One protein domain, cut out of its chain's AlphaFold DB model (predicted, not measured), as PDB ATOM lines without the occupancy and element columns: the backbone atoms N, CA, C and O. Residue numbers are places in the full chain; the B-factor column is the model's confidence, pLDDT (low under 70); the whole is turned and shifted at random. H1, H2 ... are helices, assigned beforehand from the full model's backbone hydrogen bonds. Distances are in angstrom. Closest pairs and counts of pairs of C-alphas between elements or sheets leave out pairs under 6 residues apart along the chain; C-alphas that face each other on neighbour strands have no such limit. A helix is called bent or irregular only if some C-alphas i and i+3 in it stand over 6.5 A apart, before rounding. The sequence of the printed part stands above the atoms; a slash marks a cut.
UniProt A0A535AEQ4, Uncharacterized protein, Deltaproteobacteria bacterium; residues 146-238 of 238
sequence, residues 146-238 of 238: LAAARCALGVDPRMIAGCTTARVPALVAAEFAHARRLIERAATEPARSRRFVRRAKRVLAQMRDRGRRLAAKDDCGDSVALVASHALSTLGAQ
ATOM      1  N   LEU A 146     118.412  90.047 168.578       86.88
ATOM      2  CA  LEU A 146     118.630  91.213 167.715       86.88
ATOM      3  C   LEU A 146     118.980  90.870 166.250       86.88
ATOM      4  O   LEU A 146     119.356  91.791 165.528       86.88
ATOM      5  N   ALA A 147     118.825  89.625 165.773       86.00
ATOM      6  CA  ALA A 147     119.176  89.244 164.397       86.00
ATOM      7  C   ALA A 147     118.547  90.169 163.338       86.00
ATOM      8  O   ALA A 147     119.260  90.726 162.509       86.00
ATOM      9  N   ALA A 148     117.243  90.456 163.434       86.25
ATOM     10  CA  ALA A 148     116.568  91.381 162.514       86.25
ATOM     11  C   ALA A 148     117.173  92.801 162.535       86.25
ATOM     12  O   ALA A 148     117.269  93.465 161.505       86.25
ATOM     13  N   ALA A 149     117.628  93.270 163.700       91.69
ATOM     14  CA  ALA A 149     118.306  94.558 163.810       91.69
ATOM     15  C   ALA A 149     119.736  94.525 163.248       91.69
ATOM     16  O   ALA A 149     120.184  95.524 162.689       91.69
ATOM     17  N   ARG A 150     120.452  93.401 163.377       92.25
ATOM     18  CA  ARG A 150     121.775  93.212 162.759       92.25
ATOM     19  C   ARG A 150     121.657  93.191 161.239       92.25
ATOM     20  O   ARG A 150     122.379  93.940 160.593       92.25
ATOM     21  N   CYS A 151     120.679  92.462 160.704       92.06
ATOM     22  CA  CYS A 151     120.319  92.467 159.285       92.06
ATOM     23  C   CYS A 151     120.038  93.880 158.761       92.06
ATOM     24  O   CYS A 151     120.699  94.357 157.836       92.06
ATOM     25  N   ALA A 152     119.135  94.603 159.429       93.38
ATOM     26  CA  ALA A 152     118.768  95.959 159.035       93.38
ATOM     27  C   ALA A 152     119.953  96.941 159.061       93.38
ATOM     28  O   ALA A 152     119.947  97.927 158.330       93.38
ATOM     29  N   LEU A 153     120.967  96.685 159.899       95.25
ATOM     30  CA  LEU A 153     122.189  97.488 160.024       95.25
ATOM     31  C   LEU A 153     123.376  96.936 159.214       95.25
ATOM     32  O   LEU A 153     124.455  97.531 159.251       95.25
ATOM     33  N   GLY A 154     123.202  95.820 158.501       94.00
ATOM     34  CA  GLY A 154     124.258  95.144 157.743       94.00
ATOM     35  C   GLY A 154     124.626  95.841 156.433       94.00
ATOM     36  O   GLY A 154     125.725  95.641 155.921       94.00
ATOM     37  N   VAL A 155     123.755  96.715 155.927       93.44
ATOM     38  CA  VAL A 155     123.976  97.461 154.680       93.44
ATOM     39  C   VAL A 155     124.886  98.680 154.866       93.44
ATOM     40  O   VAL A 155     124.983  99.246 155.956       93.44
ATOM     41  N   ASP A 156     125.526  99.142 153.788       89.56
ATOM     42  CA  ASP A 156     126.201 100.446 153.758       89.56
ATOM     43  C   ASP A 156     125.312 101.491 153.058       89.56
ATOM     44  O   ASP A 156     125.164 101.445 151.831       89.56
ATOM     45  N   PRO A 157     124.760 102.482 153.789       89.81
ATOM     46  CA  PRO A 157     123.929 103.532 153.207       89.81
ATOM     47  C   PRO A 157     124.603 104.298 152.062       89.81
ATOM     48  O   PRO A 157     123.917 104.826 151.192       89.81
ATOM     49  N   ARG A 158     125.942 104.366 152.031       88.38
ATOM     50  CA  ARG A 158     126.688 105.055 150.964       88.38
ATOM     51  C   ARG A 158     126.557 104.369 149.610       88.38
ATOM     52  O   ARG A 158     126.669 105.044 148.595       88.38
ATOM     53  N   MET A 159     126.342 103.055 149.612       88.00
ATOM     54  CA  MET A 159     126.242 102.245 148.399       88.00
ATOM     55  C   MET A 159     124.813 102.196 147.864       88.00
ATOM     56  O   MET A 159     124.611 102.096 146.659       88.00
ATOM     57  N   ILE A 160     123.829 102.279 148.760       90.88
ATOM     58  CA  ILE A 160     122.428 102.013 148.420       90.88
ATOM     59  C   ILE A 160     121.587 103.279 148.278       90.88
ATOM     60  O   ILE A 160     120.524 103.197 147.692       90.88
ATOM     61  N   ALA A 161     122.011 104.438 148.802       87.44
ATOM     62  CA  ALA A 161     121.162 105.634 148.820       87.44
ATOM     63  C   ALA A 161     120.970 106.296 147.442       87.44
ATOM     64  O   ALA A 161     119.998 107.018 147.262       87.44
ATOM     65  N   GLY A 162     121.888 106.081 146.492       84.38
ATOM     66  CA  GLY A 162     121.729 106.574 145.116       84.38
ATOM     67  C   GLY A 162     121.892 108.086 144.927       84.38
ATOM     68  O   GLY A 162     121.318 108.640 143.997       84.38
ATOM     69  N   CYS A 163     122.652 108.771 145.788       80.56
ATOM     70  CA  CYS A 163     122.845 110.220 145.668       80.56
ATOM     71  C   CYS A 163     123.572 110.606 144.375       80.56
ATOM     72  O   CYS A 163     124.666 110.103 144.104       80.56
ATOM     73  N   THR A 164     122.987 111.524 143.605       69.50
ATOM     74  CA  THR A 164     123.511 111.938 142.294       69.50
ATOM     75  C   THR A 164     124.266 113.267 142.347       69.50
ATOM     76  O   THR A 164     125.210 113.455 141.579       69.50
ATOM     77  N   THR A 165     123.904 114.182 143.255       65.69
ATOM     78  CA  THR A 165     124.482 115.540 143.338       65.69
ATOM     79  C   THR A 165     125.212 115.799 144.655       65.69
ATOM     80  O   THR A 165     126.283 116.409 144.678       65.69
ATOM     81  N   ALA A 166     124.681 115.284 145.760       61.94
ATOM     82  CA  ALA A 166     125.338 115.214 147.050       61.94
ATOM     83  C   ALA A 166     125.989 113.835 147.205       61.94
ATOM     84  O   ALA A 166     125.529 112.849 146.655       61.94
ATOM     85  N   ARG A 167     127.061 113.712 147.988       69.06
ATOM     86  CA  ARG A 167     127.436 112.395 148.531       69.06
ATOM     87  C   ARG A 167     126.630 112.182 149.804       69.06
ATOM     88  O   ARG A 167     126.383 113.160 150.514       69.06
ATOM     89  N   VAL A 168     126.309 110.931 150.151       75.06
ATOM     90  CA  VAL A 168     125.849 110.626 151.516       75.06
ATOM     91  C   VAL A 168     126.864 111.247 152.479       75.06
ATOM     92  O   VAL A 168     128.051 110.901 152.406       75.06
ATOM     93  N   PRO A 169     126.455 112.187 153.351       78.38
ATOM     94  CA  PRO A 169     127.404 112.867 154.213       78.38
ATOM     95  C   PRO A 169     128.176 111.845 155.049       78.38
ATOM     96  O   PRO A 169     127.575 110.938 155.624       78.38
ATOM     97  N   ALA A 170     129.498 112.000 155.169       83.38
ATOM     98  CA  ALA A 170     130.329 111.084 155.960       83.38
ATOM     99  C   ALA A 170     129.791 110.909 157.393       83.38
ATOM    100  O   ALA A 170     129.846 109.825 157.964       83.38
ATOM    101  N   LEU A 171     129.192 111.974 157.932       83.12
ATOM    102  CA  LEU A 171     128.503 111.971 159.213       83.12
ATOM    103  C   LEU A 171     127.302 111.002 159.256       83.12
ATOM    104  O   LEU A 171     127.168 110.273 160.231       83.12
ATOM    105  N   VAL A 172     126.473 110.949 158.209       84.50
ATOM    106  CA  VAL A 172     125.322 110.028 158.103       84.50
ATOM    107  C   VAL A 172     125.797 108.572 158.066       84.50
ATOM    108  O   VAL A 172     125.291 107.732 158.805       84.50
ATOM    109  N   ALA A 173     126.828 108.277 157.272       87.19
ATOM    110  CA  ALA A 173     127.419 106.938 157.233       87.19
ATOM    111  C   ALA A 173     128.039 106.541 158.588       87.19
ATOM    112  O   ALA A 173     127.886 105.409 159.050       87.19
ATOM    113  N   ALA A 174     128.704 107.486 159.263       90.88
ATOM    114  CA  ALA A 174     129.289 107.265 160.583       90.88
ATOM    115  C   ALA A 174     128.229 107.006 161.666       90.88
ATOM    116  O   ALA A 174     128.470 106.201 162.569       90.88
ATOM    117  N   GLU A 175     127.061 107.648 161.580       94.19
ATOM    118  CA  GLU A 175     125.920 107.381 162.460       94.19
ATOM    119  C   GLU A 175     125.399 105.961 162.295       94.19
ATOM    120  O   GLU A 175     125.266 105.248 163.290       94.19
ATOM    121  N   PHE A 176     125.176 105.517 161.058       95.06
ATOM    122  CA  PHE A 176     124.710 104.157 160.798       95.06
ATOM    123  C   PHE A 176     125.711 103.111 161.304       95.06
ATOM    124  O   PHE A 176     125.355 102.210 162.064       95.06
ATOM    125  N   ALA A 177     127.003 103.301 161.007       95.12
ATOM    126  CA  ALA A 177     128.065 102.434 161.512       95.12
ATOM    127  C   ALA A 177     128.158 102.446 163.050       95.12
ATOM    128  O   ALA A 177     128.490 101.436 163.671       95.12
ATOM    129  N   HIS A 178     127.878 103.580 163.697       97.19
ATOM    130  CA  HIS A 178     127.826 103.669 165.155       97.19
ATOM    131  C   HIS A 178     126.612 102.936 165.730       97.19
ATOM    132  O   HIS A 178     126.762 102.232 166.728       97.19
ATOM    133  N   ALA A 179     125.438 103.049 165.106       97.56
ATOM    134  CA  ALA A 179     124.262 102.270 165.482       97.56
ATOM    135  C   ALA A 179     124.537 100.762 165.363       97.56
ATOM    136  O   ALA A 179     124.279 100.037 166.323       97.56
ATOM    137  N   ARG A 180     125.171 100.316 164.268       96.62
ATOM    138  CA  ARG A 180     125.616  98.925 164.080       96.62
ATOM    139  C   ARG A 180     126.492  98.435 165.233       96.62
ATOM    140  O   ARG A 180     126.128  97.475 165.905       96.62
ATOM    141  N   ARG A 181     127.565  99.167 165.560       96.94
ATOM    142  CA  ARG A 181     128.450  98.828 166.694       96.94
ATOM    143  C   ARG A 181     127.717  98.756 168.034       96.94
ATOM    144  O   ARG A 181     128.090  97.982 168.907       96.94
ATOM    145  N   LEU A 182     126.696  99.590 168.241       97.62
ATOM    146  CA  LEU A 182     125.890  99.533 169.462       97.62
ATOM    147  C   LEU A 182     125.049  98.254 169.521       97.62
ATOM    148  O   LEU A 182     124.943  97.678 170.598       97.62
ATOM    149  N   ILE A 183     124.481  97.805 168.401       96.06
ATOM    150  CA  ILE A 183     123.701  96.560 168.344       96.06
ATOM    151  C   ILE A 183     124.593  95.326 168.471       96.06
ATOM    152  O   ILE A 183     124.258  94.430 169.241       96.06
ATOM    153  N   GLU A 184     125.766  95.318 167.839       93.88
ATOM    154  CA  GLU A 184     126.771  94.262 168.034       93.88
ATOM    155  C   GLU A 184     127.126  94.106 169.521       93.88
ATOM    156  O   GLU A 184     127.072  93.007 170.067       93.88
ATOM    157  N   ARG A 185     127.375  95.222 170.223       95.25
ATOM    158  CA  ARG A 185     127.616  95.209 171.674       95.25
ATOM    159  C   ARG A 185     126.399  94.798 172.492       95.25
ATOM    160  O   ARG A 185     126.553  94.205 173.553       95.25
ATOM    161  N   ALA A 186     125.195  95.155 172.053       94.75
ATOM    162  CA  ALA A 186     123.967  94.775 172.741       94.75
ATOM    163  C   ALA A 186     123.766  93.255 172.740       94.75
ATOM    164  O   ALA A 186     123.284  92.720 173.737       94.75
ATOM    165  N   ALA A 187     124.172  92.585 171.661       90.56
ATOM    166  CA  ALA A 187     124.126  91.134 171.556       90.56
ATOM    167  C   ALA A 187     125.170  90.447 172.455       90.56
ATOM    168  O   ALA A 187     124.863  89.438 173.078       90.56
ATOM    169  N   THR A 188     126.373  91.016 172.597       92.38
ATOM    170  CA  THR A 188     127.446  90.414 173.415       92.38
ATOM    171  C   THR A 188     127.435  90.841 174.889       92.38
ATOM    172  O   THR A 188     128.090  90.213 175.715       92.38
ATOM    173  N   GLU A 189     126.719  91.912 175.257       94.25
ATOM    174  CA  GLU A 189     126.605  92.420 176.637       94.25
ATOM    175  C   GLU A 189     125.123  92.464 177.110       94.25
ATOM    176  O   GLU A 189     124.567  93.562 177.287       94.25
ATOM    177  N   PRO A 190     124.458  91.318 177.386       88.88
ATOM    178  CA  PRO A 190     123.018  91.269 177.688       88.88
ATOM    179  C   PRO A 190     122.583  92.184 178.843       88.88
ATOM    180  O   PRO A 190     121.572  92.882 178.747       88.88
ATOM    181  N   ALA A 191     123.404  92.288 179.897       95.06
ATOM    182  CA  ALA A 191     123.151  93.152 181.057       95.06
ATOM    183  C   ALA A 191     123.017  94.648 180.700       95.06
ATOM    184  O   ALA A 191     122.405  95.425 181.435       95.06
ATOM    185  N   ARG A 192     123.590  95.078 179.570       95.69
ATOM    186  CA  ARG A 192     123.567  96.468 179.085       95.69
ATOM    187  C   ARG A 192     122.821  96.625 177.762       95.69
ATOM    188  O   ARG A 192     122.682  97.761 177.297       95.69
ATOM    189  N   SER A 193     122.282  95.542 177.200       94.31
ATOM    190  CA  SER A 193     121.604  95.514 175.899       94.31
ATOM    191  C   SER A 193     120.567  96.635 175.757       94.31
ATOM    192  O   SER A 193     120.675  97.486 174.870       94.31
ATOM    193  N   ARG A 194     119.662  96.785 176.737       94.81
ATOM    194  CA  ARG A 194     118.642  97.857 176.753       94.81
ATOM    195  C   ARG A 194     119.220  99.272 176.648       94.81
ATOM    196  O   ARG A 194     118.545 100.177 176.156       94.81
ATOM    197  N   ARG A 195     120.424  99.522 177.170       96.94
ATOM    198  CA  ARG A 195     121.091 100.833 177.089       96.94
ATOM    199  C   ARG A 195     121.661 101.059 175.692       96.94
ATOM    200  O   ARG A 195     121.514 102.159 175.155       96.94
ATOM    201  N   PHE A 196     122.293 100.040 175.115       97.50
ATOM    202  CA  PHE A 196     122.855 100.111 173.770       97.50
ATOM    203  C   PHE A 196     121.766 100.247 172.705       97.50
ATOM    204  O   PHE A 196     121.844 101.182 171.910       97.50
ATOM    205  N   VAL A 197     120.697  99.448 172.778       96.31
ATOM    206  CA  VAL A 197     119.523  99.559 171.894       96.31
ATOM    207  C   VAL A 197     118.905 100.956 171.969       96.31
ATOM    208  O   VAL A 197     118.689 101.597 170.943       96.31
ATOM    209  N   ARG A 198     118.701 101.509 173.177       97.06
ATOM    210  CA  ARG A 198     118.202 102.889 173.342       97.06
ATOM    211  C   ARG A 198     119.120 103.934 172.704       97.06
ATOM    212  O   ARG A 198     118.641 104.928 172.163       97.06
ATOM    213  N   ARG A 199     120.442 103.746 172.767       97.88
ATOM    214  CA  ARG A 199     121.397 104.650 172.111       97.88
ATOM    215  C   ARG A 199     121.367 104.491 170.590       97.88
ATOM    216  O   ARG A 199     121.357 105.516 169.919       97.88
ATOM    217  N   ALA A 200     121.291 103.265 170.076       97.81
ATOM    218  CA  ALA A 200     121.178 102.986 168.645       97.81
ATOM    219  C   ALA A 200     119.918 103.635 168.057       97.81
ATOM    220  O   ALA A 200     120.022 104.382 167.090       97.81
ATOM    221  N   LYS A 201     118.761 103.483 168.723       97.75
ATOM    222  CA  LYS A 201     117.509 104.163 168.341       97.75
ATOM    223  C   LYS A 201     117.678 105.681 168.225       97.75
ATOM    224  O   LYS A 201     117.236 106.280 167.255       97.75
ATOM    225  N   ARG A 202     118.358 106.327 169.180       97.75
ATOM    226  CA  ARG A 202     118.604 107.781 169.108       97.75
ATOM    227  C   ARG A 202     119.484 108.174 167.924       97.75
ATOM    228  O   ARG A 202     119.183 109.164 167.267       97.75
ATOM    229  N   VAL A 203     120.543 107.413 167.655       97.62
ATOM    230  CA  VAL A 203     121.447 107.674 166.523       97.62
ATOM    231  C   VAL A 203     120.712 107.498 165.191       97.62
ATOM    232  O   VAL A 203     120.810 108.358 164.322       97.62
ATOM    233  N   LEU A 204     119.912 106.441 165.046       97.44
ATOM    234  CA  LEU A 204     119.129 106.214 163.829       97.44
ATOM    235  C   LEU A 204     118.028 107.265 163.636       97.44
ATOM    236  O   LEU A 204     117.789 107.694 162.513       97.44
ATOM    237  N   ALA A 205     117.400 107.748 164.713       96.94
ATOM    238  CA  ALA A 205     116.457 108.863 164.629       96.94
ATOM    239  C   ALA A 205     117.139 110.148 164.128       96.94
ATOM    240  O   ALA A 205     116.616 110.813 163.238       96.94
ATOM    241  N   GLN A 206     118.341 110.455 164.630       95.94
ATOM    242  CA  GLN A 206     119.140 111.594 164.159       95.94
ATOM    243  C   GLN A 206     119.517 111.460 162.680       95.94
ATOM    244  O   GLN A 206     119.391 112.430 161.927       95.94
ATOM    245  N   MET A 207     119.932 110.260 162.260       95.31
ATOM    246  CA  MET A 207     120.219 109.955 160.861       95.31
ATOM    247  C   MET A 207     118.982 110.146 159.980       95.31
ATOM    248  O   MET A 207     119.072 110.820 158.956       95.31
ATOM    249  N   ARG A 208     117.821 109.618 160.387       95.31
ATOM    250  CA  ARG A 208     116.559 109.785 159.656       95.31
ATOM    251  C   ARG A 208     116.214 111.258 159.459       95.31
ATOM    252  O   ARG A 208     115.908 111.678 158.347       95.31
ATOM    253  N   ASP A 209     116.307 112.056 160.519       94.75
ATOM    254  CA  ASP A 209     115.999 113.486 160.453       94.75
ATOM    255  C   ASP A 209     117.002 114.245 159.565       94.75
ATOM    256  O   ASP A 209     116.645 115.233 158.920       94.75
ATOM    257  N   ARG A 210     118.262 113.794 159.502       92.88
ATOM    258  CA  ARG A 210     119.257 114.318 158.551       92.88
ATOM    259  C   ARG A 210     118.959 113.913 157.115       92.88
ATOM    260  O   ARG A 210     119.081 114.775 156.254       92.88
ATOM    261  N   GLY A 211     118.545 112.670 156.874       92.81
ATOM    262  CA  GLY A 211     118.079 112.206 155.564       92.81
ATOM    263  C   GLY A 211     116.941 113.081 155.045       92.81
ATOM    264  O   GLY A 211     117.061 113.676 153.981       92.81
ATOM    265  N   ARG A 212     115.920 113.329 155.873       91.94
ATOM    266  CA  ARG A 212     114.803 114.231 155.531       91.94
ATOM    267  C   ARG A 212     115.248 115.660 155.205       91.94
ATOM    268  O   ARG A 212     114.703 116.292 154.312       91.94
ATOM    269  N   ARG A 213     116.257 116.190 155.906       91.44
ATOM    270  CA  ARG A 213     116.840 117.504 155.566       91.44
ATOM    271  C   ARG A 213     117.655 117.473 154.274       91.44
ATOM    272  O   ARG A 213     117.709 118.482 153.578       91.44
ATOM    273  N   LEU A 214     118.312 116.353 153.980       88.94
ATOM    274  CA  LEU A 214     119.027 116.142 152.725       88.94
ATOM    275  C   LEU A 214     118.052 116.025 151.547       88.94
ATOM    276  O   LEU A 214     118.378 116.535 150.485       88.94
ATOM    277  N   ALA A 215     116.856 115.466 151.758       89.06
ATOM    278  CA  ALA A 215     115.829 115.288 150.727       89.06
ATOM    279  C   ALA A 215     115.379 116.610 150.086       89.06
ATOM    280  O   ALA A 215     114.982 116.641 148.929       89.06
ATOM    281  N   ALA A 216     115.519 117.728 150.807       86.38
ATOM    282  CA  ALA A 216     115.280 119.067 150.273       86.38
ATOM    283  C   ALA A 216     116.348 119.541 149.262       86.38
ATOM    284  O   ALA A 216     116.205 120.619 148.688       86.38
ATOM    285  N   LYS A 217     117.453 118.803 149.104       83.94
ATOM    286  CA  LYS A 217     118.608 119.168 148.268       83.94
ATOM    287  C   LYS A 217     119.004 118.083 147.273       83.94
ATOM    288  O   LYS A 217     119.517 118.421 146.216       83.94
ATOM    289  N   ASP A 218     118.839 116.818 147.638       85.81
ATOM    290  CA  ASP A 218     119.179 115.664 146.811       85.81
ATOM    291  C   ASP A 218     118.181 114.539 147.066       85.81
ATOM    292  O   ASP A 218     117.794 114.288 148.215       85.81
ATOM    293  N   ASP A 219     117.803 113.844 146.000       80.44
ATOM    294  CA  ASP A 219     116.744 112.853 146.052       80.44
ATOM    295  C   ASP A 219     117.074 111.654 146.955       80.44
ATOM    296  O   ASP A 219     116.191 111.073 147.588       80.44
ATOM    297  N   CYS A 220     118.359 111.355 147.147       87.75
ATOM    298  CA  CYS A 220     118.775 110.277 148.036       87.75
ATOM    299  C   CYS A 220     118.505 110.533 149.521       87.75
ATOM    300  O   CYS A 220     118.663 109.629 150.344       87.75
ATOM    301  N   GLY A 221     118.162 111.765 149.909       91.25
ATOM    302  CA  GLY A 221     117.842 112.073 151.298       91.25
ATOM    303  C   GLY A 221     116.661 111.256 151.822       91.25
ATOM    304  O   GLY A 221     116.697 110.807 152.973       91.25
ATOM    305  N   ASP A 222     115.672 110.991 150.967       90.94
ATOM    306  CA  ASP A 222     114.544 110.121 151.305       90.94
ATOM    307  C   ASP A 222     115.000 108.674 151.475       90.94
ATOM    308  O   ASP A 222     114.681 108.054 152.487       90.94
ATOM    309  N   SER A 223     115.863 108.179 150.582       92.25
ATOM    310  CA  SER A 223     116.482 106.854 150.689       92.25
ATOM    311  C   SER A 223     117.239 106.686 152.010       92.25
ATOM    312  O   SER A 223     117.064 105.701 152.729       92.25
ATOM    313  N   VAL A 224     118.042 107.684 152.400       93.69
ATOM    314  CA  VAL A 224     118.750 107.708 153.693       93.69
ATOM    315  C   VAL A 224     117.767 107.661 154.865       93.69
ATOM    316  O   VAL A 224     117.995 106.940 155.843       93.69
ATOM    317  N   ALA A 225     116.687 108.443 154.799       93.50
ATOM    318  CA  ALA A 225     115.674 108.475 155.844       93.50
ATOM    319  C   ALA A 225     114.915 107.146 155.950       93.50
ATOM    320  O   ALA A 225     114.615 106.706 157.065       93.50
ATOM    321  N   LEU A 226     114.639 106.499 154.821       93.00
ATOM    322  CA  LEU A 226     113.930 105.231 154.739       93.00
ATOM    323  C   LEU A 226     114.768 104.079 155.303       93.00
ATOM    324  O   LEU A 226     114.301 103.375 156.197       93.00
ATOM    325  N   VAL A 227     116.045 103.977 154.920       94.44
ATOM    326  CA  VAL A 227     116.997 102.996 155.481       94.44
ATOM    327  C   VAL A 227     117.075 103.115 157.009       94.44
ATOM    328  O   VAL A 227     116.986 102.122 157.736       94.44
ATOM    329  N   ALA A 228     117.185 104.343 157.527       95.25
ATOM    330  CA  ALA A 228     117.196 104.579 158.969       95.25
ATOM    331  C   ALA A 228     115.853 104.234 159.638       95.25
ATOM    332  O   ALA A 228     115.839 103.737 160.766       95.25
ATOM    333  N   SER A 229     114.729 104.482 158.962       94.25
ATOM    334  CA  SER A 229     113.383 104.161 159.461       94.25
ATOM    335  C   SER A 229     113.154 102.655 159.540       94.25
ATOM    336  O   SER A 229     112.670 102.174 160.566       94.25
ATOM    337  N   HIS A 230     113.586 101.905 158.526       93.75
ATOM    338  CA  HIS A 230     113.575 100.449 158.547       93.75
ATOM    339  C   HIS A 230     114.379  99.913 159.744       93.75
ATOM    340  O   HIS A 230     113.828  99.200 160.583       93.75
ATOM    341  N   ALA A 231     115.632 100.351 159.918       94.62
ATOM    342  CA  ALA A 231     116.460  99.942 161.057       94.62
ATOM    343  C   ALA A 231     115.877 100.349 162.427       94.62
ATOM    344  O   ALA A 231     116.052  99.651 163.424       94.62
ATOM    345  N   LEU A 232     115.161 101.476 162.512       94.19
ATOM    346  CA  LEU A 232     114.433 101.856 163.727       94.19
ATOM    347  C   LEU A 232     113.275 100.904 164.029       94.19
ATOM    348  O   LEU A 232     113.072 100.557 165.195       94.19
ATOM    349  N   SER A 233     112.524 100.506 163.001       91.75
ATOM    350  CA  SER A 233     111.359  99.630 163.140       91.75
ATOM    351  C   SER A 233     111.752  98.241 163.653       91.75
ATOM    352  O   SER A 233     111.136  97.744 164.598       91.75
ATOM    353  N   THR A 234     112.862  97.676 163.162       90.75
ATOM    354  CA  THR A 234     113.371  96.364 163.603       90.75
ATOM    355  C   THR A 234     113.883  96.371 165.044       90.75
ATOM    356  O   THR A 234     113.929  95.328 165.696       90.75
ATOM    357  N   LEU A 235     114.219  97.545 165.589       89.75
ATOM    358  CA  LEU A 235     114.533  97.729 167.009       89.75
ATOM    359  C   LEU A 235     113.285  97.970 167.875       89.75
ATOM    360  O   LEU A 235     113.382  97.942 169.104       89.75
ATOM    361  N   GLY A 236     112.145  98.318 167.275       74.00
ATOM    362  CA  GLY A 236     110.862  98.542 167.950       74.00
ATOM    363  C   GLY A 236     110.051  97.267 168.178       74.00
ATOM    364  O   GLY A 236     109.304  97.212 169.145       74.00
ATOM    365  N   ALA A 237     110.242  96.258 167.328       59.72
ATOM    366  CA  ALA A 237     109.525  94.983 167.346       59.72
ATOM    367  C   ALA A 237     110.100  93.928 168.325       59.72
ATOM    368  O   ALA A 237     109.803  92.746 168.174       59.72
ATOM    369  N   GLN A 238     110.943  94.333 169.288       49.38
ATOM    370  CA  GLN A 238     111.683  93.447 170.207       49.38
ATOM    371  C   GLN A 238     111.374  93.721 171.677       49.38
ATOM    372  O   GLN A 238     111.318  94.919 172.051       49.38
TER     373      GLN A 238
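This is residues 146 to 238 of the 238 residues of an uncharacterized protein of Deltaproteobacteria bacterium (UniProt A0A535AEQ4). Three long helices, H3, H4 and H5, run up and down in a bundle with H4 touching both of the others, and the short helices H1 and H2 cover the groove between H3 and H5 on the side away from H4. The whole is a rod, with the link between H2 and H3 turning at one end and the link between H3 and H4 at the other. The printed part has 93 residues with five named helices, in the order H1, H2, H3, H4, H5, and no named strand; the class is all helix. It is compact, with a radius of gyration of the C-alphas of 12.9 A, and spans 44 by 19 by 18 A.

Find C-alpha 147 at (119.176, 89.244, 164.397); here H1 begins, and it runs to residue 152. H2 is residues 157 to 160. Look next at C-alpha 170 at (130.329, 111.084, 155.960), where H3 starts; it runs to residue 188, 27.2 A from first to last C-alpha. H4, residues 190 to 215, is the longest helix at 36.8 A; it is irregular, with C-alphas 191 and 194 standing 7.8 A apart. H5 covers residues 220 to 236, 24.4 A long, and ends at C-alpha 236 at (110.862, 98.542, 167.950).

Begin with the bundle of H3, H4 and H5, side-by-side helices each running against the one before. H3 and H4 form a helical hairpin at a shallow tilt of 19 degrees; their closest C-alphas, of Ala 186 and Ser 193, are 4.0 A apart. H4 and H5 form another at 22 degrees, closest at the C-alphas of Ala 215 and Gly 221, 3.8 A. H3 and H5 run the same way and are close but not clearly touching, with the C-alphas of Phe 176 and Ala 228 at 7.7 A. Now look at H1: it touches H5, with residues 230 to 235 of H5 alone, closest at the C-alphas of Ala 152 and Ala 231, 5.0 A. It also touches H3, with residues 180 to 184 of H3 alone, closest at the C-alphas of Arg 150 and Ile 183, 6.8 A. H2 only just touches H3, with 3 pairs of C-alphas within 8 A, closest at Pro 157 and Ala 173, 6.3 A. It only just touches H5 too, also with 3 pairs, closest at the C-alphas of Pro 157 and Val 224, 6.7 A. H1 and H2 are apart from H4. In H1 and H3 every O i to N i+4 pair is within hydrogen-bond range, in H4 20 of 22 and in H5 12 of 13; H2 is too short for such a pair.

The two C-alphas farthest apart are those of Thr 165 and Ala 191, at 43.9 A. The printed part has no cut, and no link is long. Expect low confidence, pLDDT under 70, at residues 164 to 167 and 237 to 238; the mean of the printed part is 89.8.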